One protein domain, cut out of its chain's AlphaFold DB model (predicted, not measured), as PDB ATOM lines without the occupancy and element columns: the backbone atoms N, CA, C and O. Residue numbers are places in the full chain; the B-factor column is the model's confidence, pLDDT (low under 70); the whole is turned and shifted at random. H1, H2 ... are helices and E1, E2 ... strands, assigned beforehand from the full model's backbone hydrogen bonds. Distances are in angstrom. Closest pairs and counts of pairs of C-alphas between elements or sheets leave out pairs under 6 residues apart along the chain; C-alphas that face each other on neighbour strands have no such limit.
ATOM      1  N   LYS A 617     199.175 259.141 209.130       84.31
ATOM      2  CA  LYS A 617     199.491 260.436 209.759       84.31
ATOM      3  C   LYS A 617     200.592 261.172 209.015       84.31
ATOM      4  O   LYS A 617     200.798 262.364 209.235       84.31
ATOM      5  N   THR A 618     201.308 260.453 208.161       85.56
ATOM      6  CA  THR A 618     202.408 260.966 207.356       85.56
ATOM      7  C   THR A 618     202.172 260.675 205.879       85.56
ATOM      8  O   THR A 618     201.454 259.748 205.503       85.56
ATOM      9  N   ILE A 619     202.801 261.477 205.025       81.44
ATOM     10  CA  ILE A 619     202.760 261.294 203.571       81.44
ATOM     11  C   ILE A 619     203.363 259.942 203.170       81.44
ATOM     12  O   ILE A 619     202.828 259.288 202.282       81.44
ATOM     13  N   ASP A 620     204.430 259.493 203.832       83.19
ATOM     14  CA  ASP A 620     205.083 258.220 203.506       83.19
ATOM     15  C   ASP A 620     204.201 257.012 203.854       83.19
ATOM     16  O   ASP A 620     204.112 256.060 203.073       83.19
ATOM     17  N   GLU A 621     203.484 257.061 204.984       86.06
ATOM     18  CA  GLU A 621     202.463 256.060 205.331       86.06
ATOM     19  C   GLU A 621     201.342 256.034 204.282       86.06
ATOM     20  O   GLU A 621     200.934 254.961 203.835       86.06
ATOM     21  N   MET A 622     200.901 257.209 203.825       85.31
ATOM     22  CA  MET A 622     199.862 257.335 202.803       85.31
ATOM     23  C   MET A 622     200.318 256.787 201.439       85.31
ATOM     24  O   MET A 622     199.599 256.013 200.807       85.31
ATOM     25  N   LEU A 623     201.533 257.124 200.988       84.06
ATOM     26  CA  LEU A 623     202.113 256.593 199.747       84.06
ATOM     27  C   LEU A 623     202.295 255.073 199.815       84.06
ATOM     28  O   LEU A 623     202.072 254.378 198.823       84.06
ATOM     29  N   THR A 624     202.636 254.541 200.991       85.44
ATOM     30  CA  THR A 624     202.720 253.093 201.221       85.44
ATOM     31  C   THR A 624     201.352 252.424 201.072       85.44
ATOM     32  O   THR A 624     201.250 251.384 200.418       85.44
ATOM     33  N   ALA A 625     200.289 253.018 201.619       86.25
ATOM     34  CA  ALA A 625     198.931 252.487 201.499       86.25
ATOM     35  C   ALA A 625     198.421 252.514 200.043       86.25
ATOM     36  O   ALA A 625     197.847 251.538 199.566       86.25
ATOM     37  N   ILE A 626     198.712 253.585 199.300       84.38
ATOM     38  CA  ILE A 626     198.374 253.709 197.872       84.38
ATOM     39  C   ILE A 626     199.140 252.692 197.017       84.38
ATOM     40  O   ILE A 626     198.586 252.115 196.082       84.38
ATOM     41  N   SER A 627     200.403 252.431 197.358       85.38
ATOM     42  CA  SER A 627     201.211 251.392 196.713       85.38
ATOM     43  C   SER A 627     200.551 250.012 196.838       85.38
ATOM     44  O   SER A 627     200.392 249.308 195.842       85.38
ATOM     45  N   ARG A 628     200.070 249.670 198.043       86.81
ATOM     46  CA  ARG A 628     199.326 248.425 198.306       86.81
ATOM     47  C   ARG A 628     197.988 248.371 197.569       86.81
ATOM     48  O   ARG A 628     197.639 247.325 197.037       86.81
ATOM     49  N   GLU A 629     197.254 249.484 197.509       86.50
ATOM     50  CA  GLU A 629     195.999 249.589 196.748       86.50
ATOM     51  C   GLU A 629     196.212 249.275 195.263       86.50
ATOM     52  O   GLU A 629     195.463 248.507 194.657       86.50
ATOM     53  N   HIS A 630     197.275 249.829 194.682       85.56
ATOM     54  CA  HIS A 630     197.629 249.597 193.291       85.56
ATOM     55  C   HIS A 630     198.031 248.136 193.024       85.56
ATOM     56  O   HIS A 630     197.558 247.542 192.052       85.56
ATOM     57  N   GLU A 631     198.861 247.534 193.883       86.00
ATOM     58  CA  GLU A 631     199.216 246.109 193.790       86.00
ATOM     59  C   GLU A 631     197.992 245.203 193.905       86.00
ATOM     60  O   GLU A 631     197.852 244.258 193.125       86.00
ATOM     61  N   PHE A 632     197.086 245.518 194.833       89.00
ATOM     62  CA  PHE A 632     195.844 244.784 195.018       89.00
ATOM     63  C   PHE A 632     195.018 244.783 193.731       89.00
ATOM     64  O   PHE A 632     194.769 243.713 193.180       89.00
ATOM     65  N   PHE A 633     194.682 245.949 193.173       86.56
ATOM     66  CA  PHE A 633     193.899 246.009 191.933       86.56
ATOM     67  C   PHE A 633     194.597 245.341 190.748       86.56
ATOM     68  O   PHE A 633     193.950 244.648 189.964       86.56
ATOM     69  N   LYS A 634     195.920 245.487 190.634       85.56
ATOM     70  CA  LYS A 634     196.704 244.818 189.592       85.56
ATOM     71  C   LYS A 634     196.656 243.292 189.723       85.56
ATOM     72  O   LYS A 634     196.649 242.601 188.709       85.56
ATOM     73  N   SER A 635     196.598 242.770 190.948       87.06
ATOM     74  CA  SER A 635     196.493 241.331 191.212       87.06
ATOM     75  C   SER A 635     195.143 240.734 190.801       87.06
ATOM     76  O   SER A 635     195.069 239.539 190.521       87.06
ATOM     77  N   LEU A 636     194.090 241.552 190.705       87.62
ATOM     78  CA  LEU A 636     192.751 241.110 190.304       87.62
ATOM     79  C   LEU A 636     192.572 240.997 188.782       87.62
ATOM     80  O   LEU A 636     191.633 240.339 188.330       87.62
ATOM     81  N   ASP A 637     193.454 241.605 187.980       84.62
ATOM     82  CA  ASP A 637     193.360 241.576 186.515       84.62
ATOM     83  C   ASP A 637     193.406 240.132 185.989       84.62
ATOM     84  O   ASP A 637     194.386 239.412 186.173       84.62
ATOM     85  N   GLY A 638     192.321 239.704 185.339       80.69
ATOM     86  CA  GLY A 638     192.176 238.352 184.789       80.69
ATOM     87  C   GLY A 638     191.975 237.230 185.816       80.69
ATOM     88  O   GLY A 638     191.888 236.076 185.409       80.69
ATOM     89  N   ASN A 639     191.872 237.552 187.112       84.44
ATOM     90  CA  ASN A 639     191.788 236.567 188.198       84.44
ATOM     91  C   ASN A 639     190.415 236.513 188.896       84.44
ATOM     92  O   ASN A 639     190.225 235.698 189.796       84.44
ATOM     93  N   LEU A 640     189.454 237.349 188.486       84.94
ATOM     94  CA  LEU A 640     188.073 237.307 188.984       84.94
ATOM     95  C   LEU A 640     187.295 236.160 188.328       84.94
ATOM     96  O   LEU A 640     187.180 236.117 187.101       84.94
ATOM     97  N   LYS A 641     186.721 235.257 189.132       85.44
ATOM     98  CA  LYS A 641     185.907 234.137 188.635       85.44
ATOM     99  C   LYS A 641     184.522 234.593 188.181       85.44
ATOM    100  O   LYS A 641     183.997 234.027 187.227       85.44
ATOM    101  N   TYR A 642     183.957 235.608 188.839       86.94
ATOM    102  CA  TYR A 642     182.603 236.118 188.590       86.94
ATOM    103  C   TYR A 642     182.627 237.598 188.183       86.94
ATOM    104  O   TYR A 642     181.969 238.433 188.796       86.94
ATOM    105  N   ALA A 643     183.430 237.968 187.185       81.75
ATOM    106  CA  ALA A 643     183.659 239.371 186.814       81.75
ATOM    107  C   ALA A 643     182.366 240.160 186.507       81.75
ATOM    108  O   ALA A 643     182.292 241.358 186.775       81.75
ATOM    109  N   GLU A 644     181.335 239.489 185.992       81.38
ATOM    110  CA  GLU A 644     180.026 240.051 185.649       81.38
ATOM    111  C   GLU A 644     179.225 240.588 186.842       81.38
ATOM    112  O   GLU A 644     178.242 241.302 186.640       81.38
ATOM    113  N   GLN A 645     179.607 240.247 188.077       82.88
ATOM    114  CA  GLN A 645     178.893 240.705 189.266       82.88
ATOM    115  C   GLN A 645     179.295 242.093 189.755       82.88
ATOM    116  O   GLN A 645     178.550 242.695 190.528       82.88
ATOM    117  N   TYR A 646     180.482 242.560 189.372       83.50
ATOM    118  CA  TYR A 646     181.073 243.764 189.934       83.50
ATOM    119  C   TYR A 646     180.730 244.998 189.104       83.50
ATOM    120  O   TYR A 646     180.525 244.930 187.890       83.50
ATOM    121  N   ASP A 647     180.656 246.144 189.776       81.06
ATOM    122  CA  ASP A 647     180.318 247.403 189.129       81.06
ATOM    123  C   ASP A 647     181.415 247.905 188.172       81.06
ATOM    124  O   ASP A 647     182.578 247.488 188.193       81.06
ATOM    125  N   SER A 648     181.038 248.849 187.308       80.50
ATOM    126  CA  SER A 648     181.958 249.435 186.332       80.50
ATOM    127  C   SER A 648     183.111 250.212 186.973       80.50
ATOM    128  O   SER A 648     184.143 250.396 186.329       80.50
ATOM    129  N   SER A 649     182.958 250.687 188.214       78.00
ATOM    130  CA  SER A 649     184.006 251.423 188.927       78.00
ATOM    131  C   SER A 649     185.157 250.517 189.345       78.00
ATOM    132  O   SER A 649     186.307 250.856 189.071       78.00
ATOM    133  N   LEU A 650     184.871 249.350 189.932       82.12
ATOM    134  CA  LEU A 650     185.895 248.377 190.314       82.12
ATOM    135  C   LEU A 650     186.649 247.873 189.081       82.12
ATOM    136  O   LEU A 650     187.879 247.865 189.055       82.12
ATOM    137  N   LEU A 651     185.912 247.524 188.025       83.25
ATOM    138  CA  LEU A 651     186.505 247.073 186.767       83.25
ATOM    139  C   LEU A 651     187.380 248.163 186.128       83.25
ATOM    140  O   LEU A 651     188.457 247.872 185.603       83.25
ATOM    141  N   SER A 652     186.968 249.431 186.229       81.19
ATOM    142  CA  SER A 652     187.793 250.561 185.797       81.19
ATOM    143  C   SER A 652     189.056 250.718 186.647       81.19
ATOM    144  O   SER A 652     190.109 251.015 186.087       81.19
ATOM    145  N   ALA A 653     188.992 250.524 187.966       81.31
ATOM    146  CA  ALA A 653     190.153 250.621 188.854       81.31
ATOM    147  C   ALA A 653     191.200 249.534 188.549       81.31
ATOM    148  O   ALA A 653     192.389 249.840 188.429       81.31
ATOM    149  N   ILE A 654     190.752 248.297 188.315       85.38
ATOM    150  CA  ILE A 654     191.599 247.171 187.882       85.38
ATOM    151  C   ILE A 654     192.268 247.491 186.540       85.38
ATOM    152  O   ILE A 654     193.490 247.386 186.399       85.38
ATOM    153  N   SER A 655     191.486 247.968 185.568       83.56
ATOM    154  CA  SER A 655     192.013 248.381 184.264       83.56
ATOM    155  C   SER A 655     193.038 249.515 184.386       83.56
ATOM    156  O   SER A 655     194.071 249.488 183.720       83.56
ATOM    157  N   ASN A 656     192.797 250.506 185.245       79.94
ATOM    158  CA  ASN A 656     193.723 251.619 185.458       79.94
ATOM    159  C   ASN A 656     195.037 251.142 186.095       79.94
ATOM    160  O   ASN A 656     196.114 251.517 185.622       79.94
ATOM    161  N   ALA A 657     194.966 250.271 187.106       81.56
ATOM    162  CA  ALA A 657     196.138 249.704 187.771       81.56
ATOM    163  C   ALA A 657     197.034 248.900 186.813       81.56
ATOM    164  O   ALA A 657     198.254 248.926 186.933       81.56
ATOM    165  N   LYS A 658     196.457 248.258 185.792       80.44
ATOM    166  CA  LYS A 658     197.220 247.584 184.731       80.44
ATOM    167  C   LYS A 658     198.061 248.543 183.887       80.44
ATOM    168  O   LYS A 658     199.163 248.197 183.468       80.44
ATOM    169  N   THR A 659     197.521 249.721 183.580       79.38
ATOM    170  CA  THR A 659     198.148 250.663 182.637       79.38
ATOM    171  C   THR A 659     199.291 251.479 183.235       79.38
ATOM    172  O   THR A 659     200.120 252.001 182.491       79.38
ATOM    173  N   ILE A 660     199.347 251.597 184.561       72.25
ATOM    174  CA  ILE A 660     200.311 252.438 185.269       72.25
ATOM    175  C   ILE A 660     201.335 251.538 185.964       72.25
ATOM    176  O   ILE A 660     200.971 250.622 186.688       72.25
ATOM    177  N   GLU A 661     202.628 251.798 185.776       78.56
ATOM    178  CA  GLU A 661     203.661 251.134 186.578       78.56
ATOM    179  C   GLU A 661     203.700 251.730 187.989       78.56
ATOM    180  O   GLU A 661     203.821 252.946 188.152       78.56
ATOM    181  N   GLN A 662     203.652 250.870 189.003       75.94
ATOM    182  CA  GLN A 662     203.671 251.230 190.421       75.94
ATOM    183  C   GLN A 662     204.834 252.158 190.798       75.94
ATOM    184  O   GLN A 662     204.612 253.195 191.417       75.94
ATOM    185  N   ASP A 663     206.059 251.844 190.370       75.38
ATOM    186  CA  ASP A 663     207.235 252.671 190.673       75.38
ATOM    187  C   ASP A 663     207.102 254.080 190.084       75.38
ATOM    188  O   ASP A 663     207.453 255.072 190.727       75.38
ATOM    189  N   LYS A 664     206.527 254.190 188.879       76.62
ATOM    190  CA  LYS A 664     206.240 255.482 188.242       76.62
ATOM    191  C   LYS A 664     205.121 256.224 188.970       76.62
ATOM    192  O   LYS A 664     205.226 257.433 189.143       76.62
ATOM    193  N   LEU A 665     204.077 255.522 189.417       77.88
ATOM    194  CA  LEU A 665     202.986 256.098 190.206       77.88
ATOM    195  C   LEU A 665     203.522 256.710 191.504       77.88
ATOM    196  O   LEU A 665     203.357 257.907 191.727       77.88
ATOM    197  N   ILE A 666     204.223 255.915 192.313       81.62
ATOM    198  CA  ILE A 666     204.745 256.343 193.613       81.62
ATOM    199  C   ILE A 666     205.797 257.439 193.453       81.62
ATOM    200  O   ILE A 666     205.730 258.447 194.154       81.62
ATOM    201  N   SER A 667     206.719 257.305 192.493       79.88
ATOM    202  CA  SER A 667     207.720 258.343 192.221       79.88
ATOM    203  C   SER A 667     207.069 259.667 191.813       79.88
ATOM    204  O   SER A 667     207.428 260.720 192.344       79.88
ATOM    205  N   ASN A 668     206.059 259.636 190.938       79.56
ATOM    206  CA  ASN A 668     205.344 260.841 190.522       79.56
ATOM    207  C   ASN A 668     204.587 261.488 191.686       79.56
ATOM    208  O   ASN A 668     204.660 262.707 191.851       79.56
ATOM    209  N   MET A 669     203.900 260.694 192.512       81.69
ATOM    210  CA  MET A 669     203.187 261.193 193.693       81.69
ATOM    211  C   MET A 669     204.147 261.815 194.702       81.69
ATOM    212  O   MET A 669     203.913 262.932 195.154       81.69
ATOM    213  N   HIS A 670     205.265 261.148 194.991       84.88
ATOM    214  CA  HIS A 670     206.298 261.670 195.878       84.88
ATOM    215  C   HIS A 670     206.870 262.998 195.358       84.88
ATOM    216  O   HIS A 670     206.904 263.985 196.090       84.88
ATOM    217  N   ASN A 671     207.231 263.067 194.073       82.94
ATOM    218  CA  ASN A 671     207.755 264.288 193.455       82.94
ATOM    219  C   ASN A 671     206.759 265.456 193.525       82.94
ATOM    220  O   ASN A 671     207.158 266.593 193.780       82.94
ATOM    221  N   MET A 672     205.465 265.189 193.326       84.56
ATOM    222  CA  MET A 672     204.410 266.199 193.459       84.56
ATOM    223  C   MET A 672     204.238 266.676 194.897       84.56
ATOM    224  O   MET A 672     204.098 267.876 195.122       84.56
ATOM    225  N   VAL A 673     204.281 265.766 195.871       84.44
ATOM    226  CA  VAL A 673     204.174 266.128 197.288       84.44
ATOM    227  C   VAL A 673     205.372 266.972 197.725       84.44
ATOM    228  O   VAL A 673     205.181 268.047 198.293       84.44
ATOM    229  N   VAL A 674     206.592 266.559 197.373       83.94
ATOM    230  CA  VAL A 674     207.814 267.333 197.641       83.94
ATOM    231  C   VAL A 674     207.729 268.722 197.006       83.94
ATOM    232  O   VAL A 674     208.083 269.720 197.636       83.94
ATOM    233  N   TYR A 675     207.225 268.815 195.772       84.62
ATOM    234  CA  TYR A 675     207.013 270.095 195.100       84.62
ATOM    235  C   TYR A 675     205.970 270.963 195.824       84.62
ATOM    236  O   TYR A 675     206.228 272.139 196.084       84.62
ATOM    237  N   ALA A 676     204.824 270.389 196.200       84.12
ATOM    238  CA  ALA A 676     203.761 271.084 196.920       84.12
ATOM    239  C   ALA A 676     204.238 271.644 198.266       84.12
ATOM    240  O   ALA A 676     203.971 272.808 198.566       84.12
ATOM    241  N   GLN A 677     204.998 270.855 199.028       83.88
ATOM    242  CA  GLN A 677     205.579 271.273 200.304       83.88
ATOM    243  C   GLN A 677     206.631 272.370 200.117       83.88
ATOM    244  O   GLN A 677     206.577 273.400 200.788       83.88
ATOM    245  N   LYS A 678     207.563 272.190 199.169       83.19
ATOM    246  CA  LYS A 678     208.638 273.157 198.889       83.19
ATOM    247  C   LYS A 678     208.098 274.543 198.536       83.19
ATOM    248  O   LYS A 678     208.697 275.546 198.915       83.19
ATOM    249  N   HIS A 679     206.999 274.592 197.791       82.00
ATOM    250  CA  HIS A 679     206.398 275.836 197.314       82.00
ATOM    251  C   HIS A 679     205.220 276.317 198.177       82.00
ATOM    252  O   HIS A 679     204.602 277.323 197.842       82.00
ATOM    253  N   GLY A 680     204.914 275.639 199.290       81.62
ATOM    254  CA  GLY A 680     203.832 276.024 200.202       81.62
ATOM    255  C   GLY A 680     202.435 275.983 199.570       81.62
ATOM    256  O   GLY A 680     201.558 276.729 199.994       81.62
ATOM    257  N   ILE A 681     202.239 275.141 198.550       83.56
ATOM    258  CA  ILE A 681     200.997 275.045 197.762       83.56
ATOM    259  C   ILE A 681     199.891 274.378 198.580       83.56
ATOM    260  O   ILE A 681     198.735 274.787 198.519       83.56
ATOM    261  N   LEU A 682     200.257 273.336 199.328       80.31
ATOM    262  CA  LEU A 682     199.369 272.577 200.197       80.31
ATOM    263  C   LEU A 682     200.091 272.286 201.511       80.31
ATOM    264  O   LEU A 682     201.281 271.961 201.515       80.31
ATOM    265  N   LYS A 683     199.366 272.376 202.624       80.75
ATOM    266  CA  LYS A 683     199.838 271.903 203.931       80.75
ATOM    267  C   LYS A 683     199.705 270.385 204.020       80.75
ATOM    268  O   LYS A 683     198.845 269.795 203.369       80.75
ATOM    269  N   ASP A 684     200.482 269.757 204.899       76.31
ATOM    270  CA  ASP A 684     200.491 268.295 205.060       76.31
ATOM    271  C   ASP A 684     199.089 267.703 205.293       76.31
ATOM    272  O   ASP A 684     198.744 266.692 204.689       76.31
ATOM    273  N   TYR A 685     198.225 268.361 206.077       78.69
ATOM    274  CA  TYR A 685     196.848 267.890 206.281       78.69
ATOM    275  C   TYR A 685     195.969 268.014 205.022       78.69
ATOM    276  O   TYR A 685     195.034 267.237 204.848       78.69
ATOM    277  N   GLU A 686     196.237 268.979 204.139       79.12
ATOM    278  CA  GLU A 686     195.496 269.174 202.883       79.12
ATOM    279  C   GLU A 686     195.902 268.119 201.860       79.12
ATOM    280  O   GLU A 686     195.050 267.579 201.157       79.12
ATOM    281  N   ILE A 687     197.193 267.782 201.839       75.62
ATOM    282  CA  ILE A 687     197.757 266.688 201.050       75.62
ATOM    283  C   ILE A 687     197.149 265.357 201.511       75.62
ATOM    284  O   ILE A 687     196.598 264.619 200.698       75.62
ATOM    285  N   LEU A 688     197.155 265.085 202.820       75.94
ATOM    286  CA  LEU A 688     196.557 263.873 203.393       75.94
ATOM    287  C   LEU A 688     195.047 263.779 203.117       75.94
ATOM    288  O   LEU A 688     194.563 262.721 202.723       75.94
ATOM    289  N   ASN A 689     194.306 264.886 203.226       73.81
ATOM    290  CA  ASN A 689     192.875 264.906 202.907       73.81
ATOM    291  C   ASN A 689     192.582 264.628 201.427       73.81
ATOM    292  O   ASN A 689     191.573 263.995 201.123       73.81
ATOM    293  N   GLN A 690     193.440 265.067 200.501       74.25
ATOM    294  CA  GLN A 690     193.276 264.734 199.083       74.25
ATOM    295  C   GLN A 690     193.483 263.236 198.814       74.25
ATOM    296  O   GLN A 690     192.815 262.683 197.942       74.25
ATOM    297  N   PHE A 691     194.345 262.568 199.585       70.94
ATOM    298  CA  PHE A 691     194.594 261.126 199.481       70.94
ATOM    299  C   PHE A 691     193.512 260.232 200.110       70.94
ATOM    300  O   PHE A 691     193.465 259.043 199.804       70.94
ATOM    301  N   ASN A 692     192.580 260.798 200.883       63.50
ATOM    302  CA  ASN A 692     191.434 260.070 201.447       63.50
ATOM    303  C   ASN A 692     190.318 259.751 200.428       63.50
ATOM    304  O   ASN A 692     189.266 259.238 200.810       63.50
ATOM    305  N   SER A 693     190.508 260.036 199.135       64.94
ATOM    306  CA  SER A 693     189.566 259.607 198.094       64.94
ATOM    307  C   SER A 693     189.761 258.124 197.739       64.94
ATOM    308  O   SER A 693     190.887 257.621 197.731       64.94
ATOM    309  N   SER A 694     188.672 257.433 197.394       55.59
ATOM    310  CA  SER A 694     188.659 256.004 197.047       55.59
ATOM    311  C   SER A 694     189.335 255.661 195.713       55.59
ATOM    312  O   SER A 694     189.456 254.489 195.386       55.59
ATOM    313  N   ASP A 695     189.789 256.652 194.938       65.81
ATOM    314  CA  ASP A 695     190.448 256.424 193.652       65.81
ATOM    315  C   ASP A 695     191.800 257.147 193.593       65.81
ATOM    316  O   ASP A 695     191.879 258.349 193.316       65.81
ATOM    317  N   SER A 696     192.884 256.398 193.818       65.94
ATOM    318  CA  SER A 696     194.260 256.908 193.747       65.94
ATOM    319  C   SER A 696     194.623 257.527 192.396       65.94
ATOM    320  O   SER A 696     195.471 258.421 192.345       65.94
ATOM    321  N   HIS A 697     193.961 257.135 191.303       68.56
ATOM    322  CA  HIS A 697     194.153 257.766 190.000       68.56
ATOM    323  C   HIS A 697     193.548 259.175 189.963       68.56
ATOM    324  O   HIS A 697     194.180 260.112 189.470       68.56
ATOM    325  N   ASN A 698     192.356 259.358 190.535       69.25
ATOM    326  CA  ASN A 698     191.759 260.687 190.677       69.25
ATOM    327  C   ASN A 698     192.582 261.581 191.605       69.25
ATOM    328  O   ASN A 698     192.737 262.768 191.311       69.25
ATOM    329  N   VAL A 699     193.165 261.031 192.675       70.50
ATOM    330  CA  VAL A 699     194.065 261.811 193.538       70.50
ATOM    331  C   VAL A 699     195.315 262.246 192.785       70.50
ATOM    332  O   VAL A 699     195.636 263.434 192.781       70.50
ATOM    333  N   LEU A 700     195.980 261.316 192.092       74.00
ATOM    334  CA  LEU A 700     197.134 261.616 191.245       74.00
ATOM    335  C   LEU A 700     196.805 262.724 190.240       74.00
ATOM    336  O   LEU A 700     197.560 263.681 190.099       74.00
ATOM    337  N   LYS A 701     195.657 262.618 189.568       76.44
ATOM    338  CA  LYS A 701     195.188 263.592 188.580       76.44
ATOM    339  C   LYS A 701     194.914 264.966 189.196       76.44
ATOM    340  O   LYS A 701     195.272 265.981 188.600       76.44
ATOM    341  N   ASN A 702     194.299 265.018 190.375       77.69
ATOM    342  CA  ASN A 702     194.002 266.270 191.073       77.69
ATOM    343  C   ASN A 702     195.271 266.957 191.587       77.69
ATOM    344  O   ASN A 702     195.427 268.170 191.412       77.69
ATOM    345  N   LEU A 703     196.194 266.186 192.166       79.44
ATOM    346  CA  LEU A 703     197.473 266.694 192.646       79.44
ATOM    347  C   LEU A 703     198.339 267.167 191.474       79.44
ATOM    348  O   LEU A 703     198.834 268.289 191.500       79.44
ATOM    349  N   SER A 704     198.415 266.375 190.399       82.06
ATOM    350  CA  SER A 704     199.105 266.740 189.155       82.06
ATOM    351  C   SER A 704     198.555 268.041 188.585       82.06
ATOM    352  O   SER A 704     199.323 268.973 188.378       82.06
ATOM    353  N   LYS A 705     197.230 268.176 188.457       83.44
ATOM    354  CA  LYS A 705     196.600 269.414 187.977       83.44
ATOM    355  C   LYS A 705     196.923 270.623 188.863       83.44
ATOM    356  O   LYS A 705     197.117 271.723 188.350       83.44
ATOM    357  N   THR A 706     196.963 270.434 190.180       84.25
ATOM    358  CA  THR A 706     197.260 271.504 191.145       84.25
ATOM    359  C   THR A 706     198.721 271.946 191.049       84.25
ATOM    360  O   THR A 706     198.996 273.138 190.897       84.25
ATOM    361  N   CYS A 707     199.655 270.993 191.078       84.25
ATOM    362  CA  CYS A 707     201.086 271.256 190.978       84.25
ATOM    363  C   CYS A 707     201.471 271.809 189.600       84.25
ATOM    364  O   CYS A 707     202.239 272.766 189.525       84.25
ATOM    365  N   GLU A 708     200.916 271.260 188.517       84.62
ATOM    366  CA  GLU A 708     201.152 271.729 187.147       84.62
ATOM    367  C   GLU A 708     200.639 273.157 186.957       84.62
ATOM    368  O   GLU A 708     201.355 273.994 186.410       84.62
ATOM    369  N   LYS A 709     199.441 273.476 187.464       85.31
ATOM    370  CA  LYS A 709     198.919 274.844 187.412       85.31
ATOM    371  C   LYS A 709     199.849 275.826 188.122       85.31
ATOM    372  O   LYS A 709     200.234 276.823 187.523       85.31
ATOM    373  N   HIS A 710     200.236 275.532 189.364       88.00
ATOM    374  CA  HIS A 710     201.148 276.396 190.115       88.00
ATOM    375  C   HIS A 710     202.493 276.569 189.399       88.00
ATOM    376  O   HIS A 710     203.012 277.679 189.309       88.00
ATOM    377  N   TYR A 711     203.049 275.477 188.867       84.94
ATOM    378  CA  TYR A 711     204.286 275.510 188.097       84.94
ATOM    379  C   TYR A 711     204.169 276.463 186.902       84.94
ATOM    380  O   TYR A 711     205.006 277.348 186.730       84.94
ATOM    381  N   MET A 712     203.098 276.338 186.116       83.75
ATOM    382  CA  MET A 712     202.856 277.206 184.963       83.75
ATOM    383  C   MET A 712     202.659 278.668 185.369       83.75
ATOM    384  O   MET A 712     203.253 279.545 184.745       83.75
ATOM    385  N   ASP A 713     201.875 278.938 186.414       85.19
ATOM    386  CA  ASP A 713     201.623 280.296 186.908       85.19
ATOM    387  C   ASP A 713     202.933 280.970 187.365       85.19
ATOM    388  O   ASP A 713     203.226 282.092 186.946       85.19
ATOM    389  N   HIS A 714     203.778 280.253 188.115       84.88
ATOM    390  CA  HIS A 714     205.084 280.746 188.561       84.88
ATOM    391  C   HIS A 714     206.024 281.081 187.391       84.88
ATOM    392  O   HIS A 714     206.679 282.126 187.379       84.88
ATOM    393  N   HIS A 715     206.094 280.212 186.380       83.69
ATOM    394  CA  HIS A 715     206.931 280.471 185.208       83.69
ATOM    395  C   HIS A 715     206.390 281.616 184.351       83.69
ATOM    396  O   HIS A 715     207.182 282.430 183.877       83.69
ATOM    397  N   ASN A 716     205.070 281.724 184.188       85.06
ATOM    398  CA  ASN A 716     204.444 282.836 183.472       85.06
ATOM    399  C   ASN A 716     204.726 284.183 184.156       85.06
ATOM    400  O   ASN A 716     204.995 285.166 183.469       85.06
ATOM    401  N   GLU A 717     204.725 284.232 185.489       86.19
ATOM    402  CA  GLU A 717     205.076 285.439 186.245       86.19
ATOM    403  C   GLU A 717     206.547 285.837 186.047       86.19
ATOM    404  O   GLU A 717     206.840 286.992 185.738       86.19
ATOM    405  N   ASN A 718     207.469 284.875 186.121       88.06
ATOM    406  CA  ASN A 718     208.887 285.117 185.840       88.06
ATOM    407  C   ASN A 718     209.117 285.583 184.394       88.06
ATOM    408  O   ASN A 718     209.920 286.477 184.143       88.06
ATOM    409  N   ILE A 719     208.411 284.994 183.425       86.88
ATOM    410  CA  ILE A 719     208.460 285.436 182.028       86.88
ATOM    411  C   ILE A 719     207.985 286.884 181.919       86.88
ATOM    412  O   ILE A 719     208.659 287.673 181.265       86.88
ATOM    413  N   LYS A 720     206.871 287.233 182.570       85.94
ATOM    414  CA  LYS A 720     206.333 288.595 182.564       85.94
ATOM    415  C   LYS A 720     207.355 289.603 183.097       85.94
ATOM    416  O   LYS A 720     207.662 290.554 182.393       85.94
ATOM    417  N   GLN A 721     207.974 289.328 184.247       86.94
ATOM    418  CA  GLN A 721     209.055 290.168 184.792       86.94
ATOM    419  C   GLN A 721     210.202 290.352 183.786       86.94
ATOM    420  O   GLN A 721     210.709 291.451 183.588       86.94
ATOM    421  N   LEU A 722     210.608 289.277 183.106       88.19
ATOM    422  CA  LEU A 722     211.681 289.335 182.111       88.19
ATOM    423  C   LEU A 722     211.286 290.067 180.817       88.19
ATOM    424  O   LEU A 722     212.176 290.539 180.109       88.19
ATOM    425  N   LEU A 723     209.997 290.106 180.465       83.25
ATOM    426  CA  LEU A 723     209.474 290.901 179.347       83.25
ATOM    427  C   LEU A 723     209.398 292.390 179.718       83.25
ATOM    428  O   LEU A 723     209.675 293.231 178.866       83.25
ATOM    429  N   ASP A 724     209.155 292.690 180.995       83.75
ATOM    430  CA  ASP A 724     209.170 294.033 181.587       83.75
ATOM    431  C   ASP A 724     210.610 294.558 181.858       83.75
ATOM    432  O   ASP A 724     210.815 295.484 182.641       83.75
ATOM    433  N   ASP A 725     211.630 293.971 181.208       81.88
ATOM    434  CA  ASP A 725     213.072 294.260 181.357       81.88
ATOM    435  C   ASP A 725     213.636 294.095 182.792       81.88
ATOM    436  O   ASP A 725     214.741 294.559 183.103       81.88
ATOM    437  N   GLU A 726     212.934 293.376 183.671       88.62
ATOM    438  CA  GLU A 726     213.445 293.006 184.991       88.62
ATOM    439  C   GLU A 726     214.354 291.762 184.928       88.62
ATOM    440  O   GLU A 726     214.800 291.298 183.872       88.62
ATOM    441  N   HIS A 727     214.707 291.219 186.096       88.25
ATOM    442  CA  HIS A 727     215.547 290.033 186.189       88.25
ATOM    443  C   HIS A 727     215.007 289.018 187.185       88.25
ATOM    444  O   HIS A 727     214.589 289.369 188.282       88.25
ATOM    445  N   VAL A 728     215.139 287.745 186.824       88.94
ATOM    446  CA  VAL A 728     214.721 286.606 187.642       88.94
ATOM    447  C   VAL A 728     215.956 285.843 188.102       88.94
ATOM    448  O   VAL A 728     216.893 285.606 187.331       88.94
ATOM    449  N   MET A 729     215.961 285.452 189.373       85.44
ATOM    450  CA  MET A 729     217.008 284.619 189.961       85.44
ATOM    451  C   MET A 729     216.559 283.157 189.991       85.44
ATOM    452  O   MET A 729     215.509 282.846 190.542       85.44
ATOM    453  N   VAL A 730     217.379 282.249 189.457       80.44
ATOM    454  CA  VAL A 730     217.205 280.794 189.613       80.44
ATOM    455  C   VAL A 730     218.441 280.244 190.314       80.44
ATOM    456  O   VAL A 730     219.543 280.223 189.753       80.44
ATOM    457  N   GLY A 731     218.284 279.852 191.580       79.69
ATOM    458  CA  GLY A 731     219.419 279.559 192.458       79.69
ATOM    459  C   GLY A 731     220.339 280.779 192.577       79.69
ATOM    460  O   GLY A 731     219.906 281.857 192.969       79.69
ATOM    461  N   THR A 732     221.609 280.629 192.200       82.69
ATOM    462  CA  THR A 732     222.595 281.726 192.184       82.69
ATOM    463  C   THR A 732     222.716 282.431 190.829       82.69
ATOM    464  O   THR A 732     223.491 283.379 190.698       82.69
ATOM    465  N   LYS A 733     221.981 281.991 189.797       85.62
ATOM    466  CA  LYS A 733     222.083 282.532 188.434       85.62
ATOM    467  C   LYS A 733     221.021 283.598 188.177       85.62
ATOM    468  O   LYS A 733     219.839 283.373 188.419       85.62
ATOM    469  N   LYS A 734     221.457 284.730 187.619       88.25
ATOM    470  CA  LYS A 734     220.601 285.842 187.190       88.25
ATOM    471  C   LYS A 734     220.252 285.711 185.711       88.25
ATOM    472  O   LYS A 734     221.147 285.626 184.870       88.25
ATOM    473  N   TYR A 735     218.964 285.756 185.397       90.38
ATOM    474  CA  TYR A 735     218.446 285.797 184.036       90.38
ATOM    475  C   TYR A 735     217.792 287.151 183.775       90.38
ATOM    476  O   TYR A 735     217.072 287.667 184.617       90.38
ATOM    477  N   SER A 736     218.056 287.715 182.600       86.62
ATOM    478  CA  SER A 736     217.474 288.976 182.110       86.62
ATOM    479  C   SER A 736     216.923 288.830 180.686       86.62
ATOM    480  O   SER A 736     216.774 289.793 179.951       86.62
ATOM    481  N   CYS A 737     216.746 287.588 180.229       86.19
ATOM    482  CA  CYS A 737     216.253 287.276 178.894       86.19
ATOM    483  C   CYS A 737     215.273 286.100 179.003       86.19
ATOM    484  O   CYS A 737     215.720 285.006 179.379       86.19
ATOM    485  N   PRO A 738     213.992 286.281 178.621       86.25
ATOM    486  CA  PRO A 738     212.970 285.237 178.718       86.25
ATOM    487  C   PRO A 738     213.370 283.938 178.007       86.25
ATOM    488  O   PRO A 738     213.190 282.846 178.537       86.25
ATOM    489  N   LEU A 739     214.009 284.036 176.834       87.19
ATOM    490  CA  LEU A 739     214.442 282.866 176.058       87.19
ATOM    491  C   LEU A 739     215.587 282.092 176.722       87.19
ATOM    492  O   LEU A 739     215.628 280.866 176.626       87.19
ATOM    493  N   LYS A 740     216.526 282.787 177.379       86.56
ATOM    494  CA  LYS A 740     217.626 282.133 178.111       86.56
ATOM    495  C   LYS A 740     217.113 281.465 179.383       86.56
ATOM    496  O   LYS A 740     217.554 280.360 179.681       86.56
ATOM    497  N   TYR A 741     216.188 282.124 180.077       87.06
ATOM    498  CA  TYR A 741     215.486 281.580 181.234       87.06
ATOM    499  C   TYR A 741     214.707 280.312 180.863       87.06
ATOM    500  O   TYR A 741     215.006 279.242 181.376       87.06
ATOM    501  N   MET A 742     213.821 280.379 179.868       84.38
ATOM    502  CA  MET A 742     213.036 279.218 179.435       84.38
ATOM    503  C   MET A 742     213.906 278.062 178.938       84.38
ATOM    504  O   MET A 742     213.643 276.908 179.254       84.38
ATOM    505  N   LYS A 743     214.980 278.353 178.190       84.44
ATOM    506  CA  LYS A 743     215.918 277.314 177.754       84.44
ATOM    507  C   LYS A 743     216.606 276.638 178.942       84.44
ATOM    508  O   LYS A 743     216.857 275.440 178.880       84.44
ATOM    509  N   HIS A 744     216.912 277.390 179.999       84.62
ATOM    510  CA  HIS A 744     217.469 276.826 181.222       84.62
ATOM    511  C   HIS A 744     216.466 275.917 181.938       84.62
ATOM    512  O   HIS A 744     216.829 274.782 182.253       84.62
ATOM    513  N   GLU A 745     215.228 276.381 182.128       81.81
ATOM    514  CA  GLU A 745     214.166 275.617 182.794       81.81
ATOM    515  C   GLU A 745     213.833 274.329 182.031       81.81
ATOM    516  O   GLU A 745     213.823 273.249 182.621       81.81
ATOM    517  N   MET A 746     213.709 274.402 180.699       79.50
ATOM    518  CA  MET A 746     213.474 273.230 179.847       79.50
ATOM    519  C   MET A 746     214.597 272.187 179.902       79.50
ATOM    520  O   MET A 746     214.364 271.020 179.611       79.50
ATOM    521  N   GLN A 747     215.825 272.599 180.223       79.44
ATOM    522  CA  GLN A 747     216.991 271.712 180.242       79.44
ATOM    523  C   GLN A 747     217.300 271.132 181.623       79.44
ATOM    524  O   GLN A 747     218.058 270.171 181.694       79.44
ATOM    525  N   ASN A 748     216.795 271.728 182.707       70.56
ATOM    526  CA  ASN A 748     217.263 271.395 184.059       70.56
ATOM    527  C   ASN A 748     216.152 271.240 185.106       70.56
ATOM    528  O   ASN A 748     216.470 270.830 186.217       70.56
ATOM    529  N   ASN A 749     214.896 271.587 184.800       68.56
ATOM    530  CA  ASN A 749     213.929 271.899 185.856       68.56
ATOM    531  C   ASN A 749     212.464 271.551 185.544       68.56
ATOM    532  O   ASN A 749     211.584 272.029 186.257       68.56
ATOM    533  N   ILE A 750     212.169 270.746 184.515       74.81
ATOM    534  CA  ILE A 750     210.794 270.270 184.282       74.81
ATOM    535  C   ILE A 750     210.517 269.099 185.239       74.81
ATOM    536  O   ILE A 750     211.158 268.053 185.111       74.81
ATOM    537  N   PRO A 751     209.588 269.233 186.205       74.69
ATOM    538  CA  PRO A 751     209.198 268.122 187.059       74.69
ATOM    539  C   PRO A 751     208.443 267.067 186.246       74.69
ATOM    540  O   PRO A 751     207.626 267.410 185.397       74.69
ATOM    541  N   GLY A 752     208.636 265.783 186.561       71.94
ATOM    542  CA  GLY A 752     208.016 264.673 185.816       71.94
ATOM    543  C   GLY A 752     206.478 264.631 185.826       71.94
ATOM    544  O   GLY A 752     205.893 263.837 185.098       71.94
ATOM    545  N   PHE A 753     205.817 265.474 186.629       73.81
ATOM    546  CA  PHE A 753     204.356 265.617 186.667       73.81
ATOM    547  C   PHE A 753     203.802 266.696 185.719       73.81
ATOM    548  O   PHE A 753     202.586 266.878 185.671       73.81
ATOM    549  N   VAL A 754     204.665 267.435 185.018       74.94
ATOM    550  CA  VAL A 754     204.285 268.499 184.080       74.94
ATOM    551  C   VAL A 754     204.311 267.955 182.652       74.94
ATOM    552  O   VAL A 754     205.308 267.359 182.245       74.94
ATOM    553  N   ASP A 755     203.253 268.186 181.865       77.94
ATOM    554  CA  ASP A 755     203.255 267.785 180.455       77.94
ATOM    555  C   ASP A 755     204.230 268.672 179.659       77.94
ATOM    556  O   ASP A 755     204.034 269.883 179.498       77.94
ATOM    557  N   GLU A 756     205.287 268.063 179.115       76.25
ATOM    558  CA  GLU A 756     206.277 268.741 178.274       76.25
ATOM    559  C   GLU A 756     205.634 269.477 177.088       76.25
ATOM    560  O   GLU A 756     206.151 270.505 176.644       76.25
ATOM    561  N   LYS A 757     204.476 269.015 176.593       81.25
ATOM    562  CA  LYS A 757     203.729 269.701 175.528       81.25
ATOM    563  C   LYS A 757     203.200 271.058 175.978       81.25
ATOM    564  O   LYS A 757     203.213 272.001 175.183       81.25
ATOM    565  N   HIS A 758     202.756 271.185 177.229       77.75
ATOM    566  CA  HIS A 758     202.323 272.468 177.781       77.75
ATOM    567  C   HIS A 758     203.504 273.434 177.898       77.75
ATOM    568  O   HIS A 758     203.400 274.576 177.448       77.75
ATOM    569  N   VAL A 759     204.657 272.962 178.385       77.12
ATOM    570  CA  VAL A 759     205.885 273.775 178.470       77.12
ATOM    571  C   VAL A 759     206.358 274.209 177.080       77.12
ATOM    572  O   VAL A 759     206.681 275.379 176.867       77.12
ATOM    573  N   ALA A 760     206.343 273.299 176.103       80.62
ATOM    574  CA  ALA A 760     206.717 273.590 174.721       80.62
ATOM    575  C   ALA A 760     205.773 274.610 174.059       80.62
ATOM    576  O   ALA A 760     206.232 275.500 173.340       80.62
ATOM    577  N   SER A 761     204.466 274.519 174.331       83.44
ATOM    578  CA  SER A 761     203.466 275.492 173.879       83.44
ATOM    579  C   SER A 761     203.722 276.880 174.474       83.44
ATOM    580  O   SER A 761     203.769 277.870 173.740       83.44
ATOM    581  N   THR A 762     203.977 276.963 175.783       79.38
ATOM    582  CA  THR A 762     204.340 278.220 176.457       79.38
ATOM    583  C   THR A 762     205.632 278.802 175.887       79.38
ATOM    584  O   THR A 762     205.676 279.979 175.540       79.38
ATOM    585  N   PHE A 763     206.661 277.982 175.660       82.06
ATOM    586  CA  PHE A 763     207.905 278.424 175.026       82.06
ATOM    587  C   PHE A 763     207.692 278.991 173.616       82.06
ATOM    588  O   PHE A 763     208.287 280.009 173.258       82.06
ATOM    589  N   ALA A 764     206.832 278.358 172.813       83.81
ATOM    590  CA  ALA A 764     206.497 278.849 171.481       83.81
ATOM    591  C   ALA A 764     205.813 280.226 171.531       83.81
ATOM    592  O   ALA A 764     206.157 281.093 170.725       83.81
ATOM    593  N   LYS A 765     204.913 280.448 172.501       84.38
ATOM    594  CA  LYS A 765     204.263 281.750 172.734       84.38
ATOM    595  C   LYS A 765     205.274 282.828 173.126       84.38
ATOM    596  O   LYS A 765     205.362 283.840 172.440       84.38
ATOM    597  N   VAL A 766     206.120 282.563 174.124       83.62
ATOM    598  CA  VAL A 766     207.172 283.503 174.566       83.62
ATOM    599  C   VAL A 766     208.130 283.846 173.427       83.62
ATOM    600  O   VAL A 766     208.561 284.984 173.276       83.62
ATOM    601  N   LYS A 767     208.468 282.869 172.581       84.88
ATOM    602  CA  LYS A 767     209.323 283.102 171.413       84.88
ATOM    603  C   LYS A 767     208.676 284.014 170.372       84.88
ATOM    604  O   LYS A 767     209.402 284.764 169.720       84.88
ATOM    605  N   ALA A 768     207.357 283.941 170.194       84.69
ATOM    606  CA  ALA A 768     206.627 284.859 169.328       84.69
ATOM    607  C   ALA A 768     206.603 286.276 169.925       84.69
ATOM    608  O   ALA A 768     206.977 287.219 169.235       84.69
ATOM    609  N   GLU A 769     206.297 286.398 171.215       84.12
ATOM    610  CA  GLU A 769     206.197 287.673 171.939       84.12
ATOM    611  C   GLU A 769     207.544 288.415 172.021       84.12
ATOM    612  O   GLU A 769     207.641 289.590 171.685       84.12
ATOM    613  N   VAL A 770     208.646 287.713 172.320       82.19
ATOM    614  CA  VAL A 770     210.002 288.300 172.289       82.19
ATOM    615  C   VAL A 770     210.393 288.765 170.879       82.19
ATOM    616  O   VAL A 770     211.151 289.724 170.726       82.19
ATOM    617  N   LYS A 771     209.914 288.083 169.831       83.44
ATOM    618  CA  LYS A 771     210.170 288.491 168.444       83.44
ATOM    619  C   LYS A 771     209.393 289.763 168.096       83.44
ATOM    620  O   LYS A 771     209.951 290.618 167.416       83.44
ATOM    621  N   GLU A 772     208.154 289.873 168.561       82.25
ATOM    622  CA  GLU A 772     207.304 291.055 168.402       82.25
ATOM    623  C   GLU A 772     207.896 292.268 169.131       82.25
ATOM    624  O   GLU A 772     208.208 293.256 168.473       82.25
ATOM    625  N   LEU A 773     208.237 292.141 170.418       79.62
ATOM    626  CA  LEU A 773     208.909 293.201 171.188       79.62
ATOM    627  C   LEU A 773     210.238 293.646 170.564       79.62
ATOM    628  O   LEU A 773     210.609 294.817 170.613       79.62
ATOM    629  N   ARG A 774     210.991 292.717 169.964       76.94
ATOM    630  CA  ARG A 774     212.229 293.060 169.255       76.94
ATOM    631  C   ARG A 774     211.952 293.869 167.988       76.94
ATOM    632  O   ARG A 774     212.689 294.811 167.720       76.94
ATOM    633  N   LEU A 775     210.925 293.501 167.223       80.12
ATOM    634  CA  LEU A 775     210.489 294.262 166.052       80.12
ATOM    635  C   LEU A 775     209.997 295.655 166.458       80.12
ATOM    636  O   LEU A 775     210.355 296.618 165.790       80.12
TER     637      LEU A 775
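This is residues 617 to 775 of the 787 residues of the protein "AAA domain protein" of Rickettsia endosymbiont of Ixodes pacificus (UniProt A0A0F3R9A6). Two groups of helices are strung along one long helix, H5: H1, H2, H3 and H4 gather round its first part, while H6, H7 and a small hairpin of two short strands, E1 and E2, gather by its last part. The two groups lie one after the other along the longest axis, and the outline is a rod spanning 68 by 32 by 21 A. The printed part has 159 residues, with seven named helices and two named strands in the order H1 H2 H3 H4 H5 E1 E2 H6 H7; the class is mostly helix, and the sheet E1 - E2 is antiparallel. The whole is loose, with a radius of gyration of the C-alphas of 20.1 A.

H1 covers residues 619 to 636, is 26.1 A long and begins with C-alpha 619 at (202.760, 261.294, 203.571). H2 covers 648 to 659, H3 covers 662 to 678 over 24.0 A, and H4 covers 684 to 691. H5, residues 696 to 723, is the longest helix at 39.9 A, from C-alpha 696 at (194.260, 256.908, 193.747). E1 is residues 728 to 730 and E2 is 733 to 735. H6 covers 738 to 748, and H7 covers 756 to 775 over 28.6 A, ending with C-alpha 775 at (210.489, 294.262, 166.052).

H1 touches H2 about perpendicular, at 78 degrees, with C-alphas 633 and 654 closest at 4.8 A. H1 touches H3 at a shallow tilt of 23 degrees, opposite ways; C-alphas 623 and 666 are closest at 6.7 A. H1 touches H4 with residues 619 to 622 alone; C-alphas 619 and 688 are closest at 6.7 A. H5 is the hub, touching H3, H4, H6 and H7. With residues 700 to 707 alone it touches H3 at a steep tilt of 46 degrees; C-alphas 676 and 707 are closest at 6.5 A. H5, H6 and H7 form an up-and-down bundle, each helix running against the one before; H5 only just touches H6 and only just touches H7, with 3 pairs of C-alphas within 8 A each. H6 and H7 are a helical hairpin; C-alphas 742 and 763 are closest at 6.8 A. In the hairpin E1 and E2, N 728 and O 735 are 2.9 A apart, within hydrogen-bond range. Every O i to N i+4 pair is within range in H1 to H7. H1 and H7 are apart.

The two C-alphas farthest apart, those of Lys 641 and Leu 775, are 68.8 A apart. The printed part has no cut. The link from H1 to H2, 11 residues, is long. Mean pLDDT of the printed part is 81.4; residues 692 to 698 and 749 are under 70.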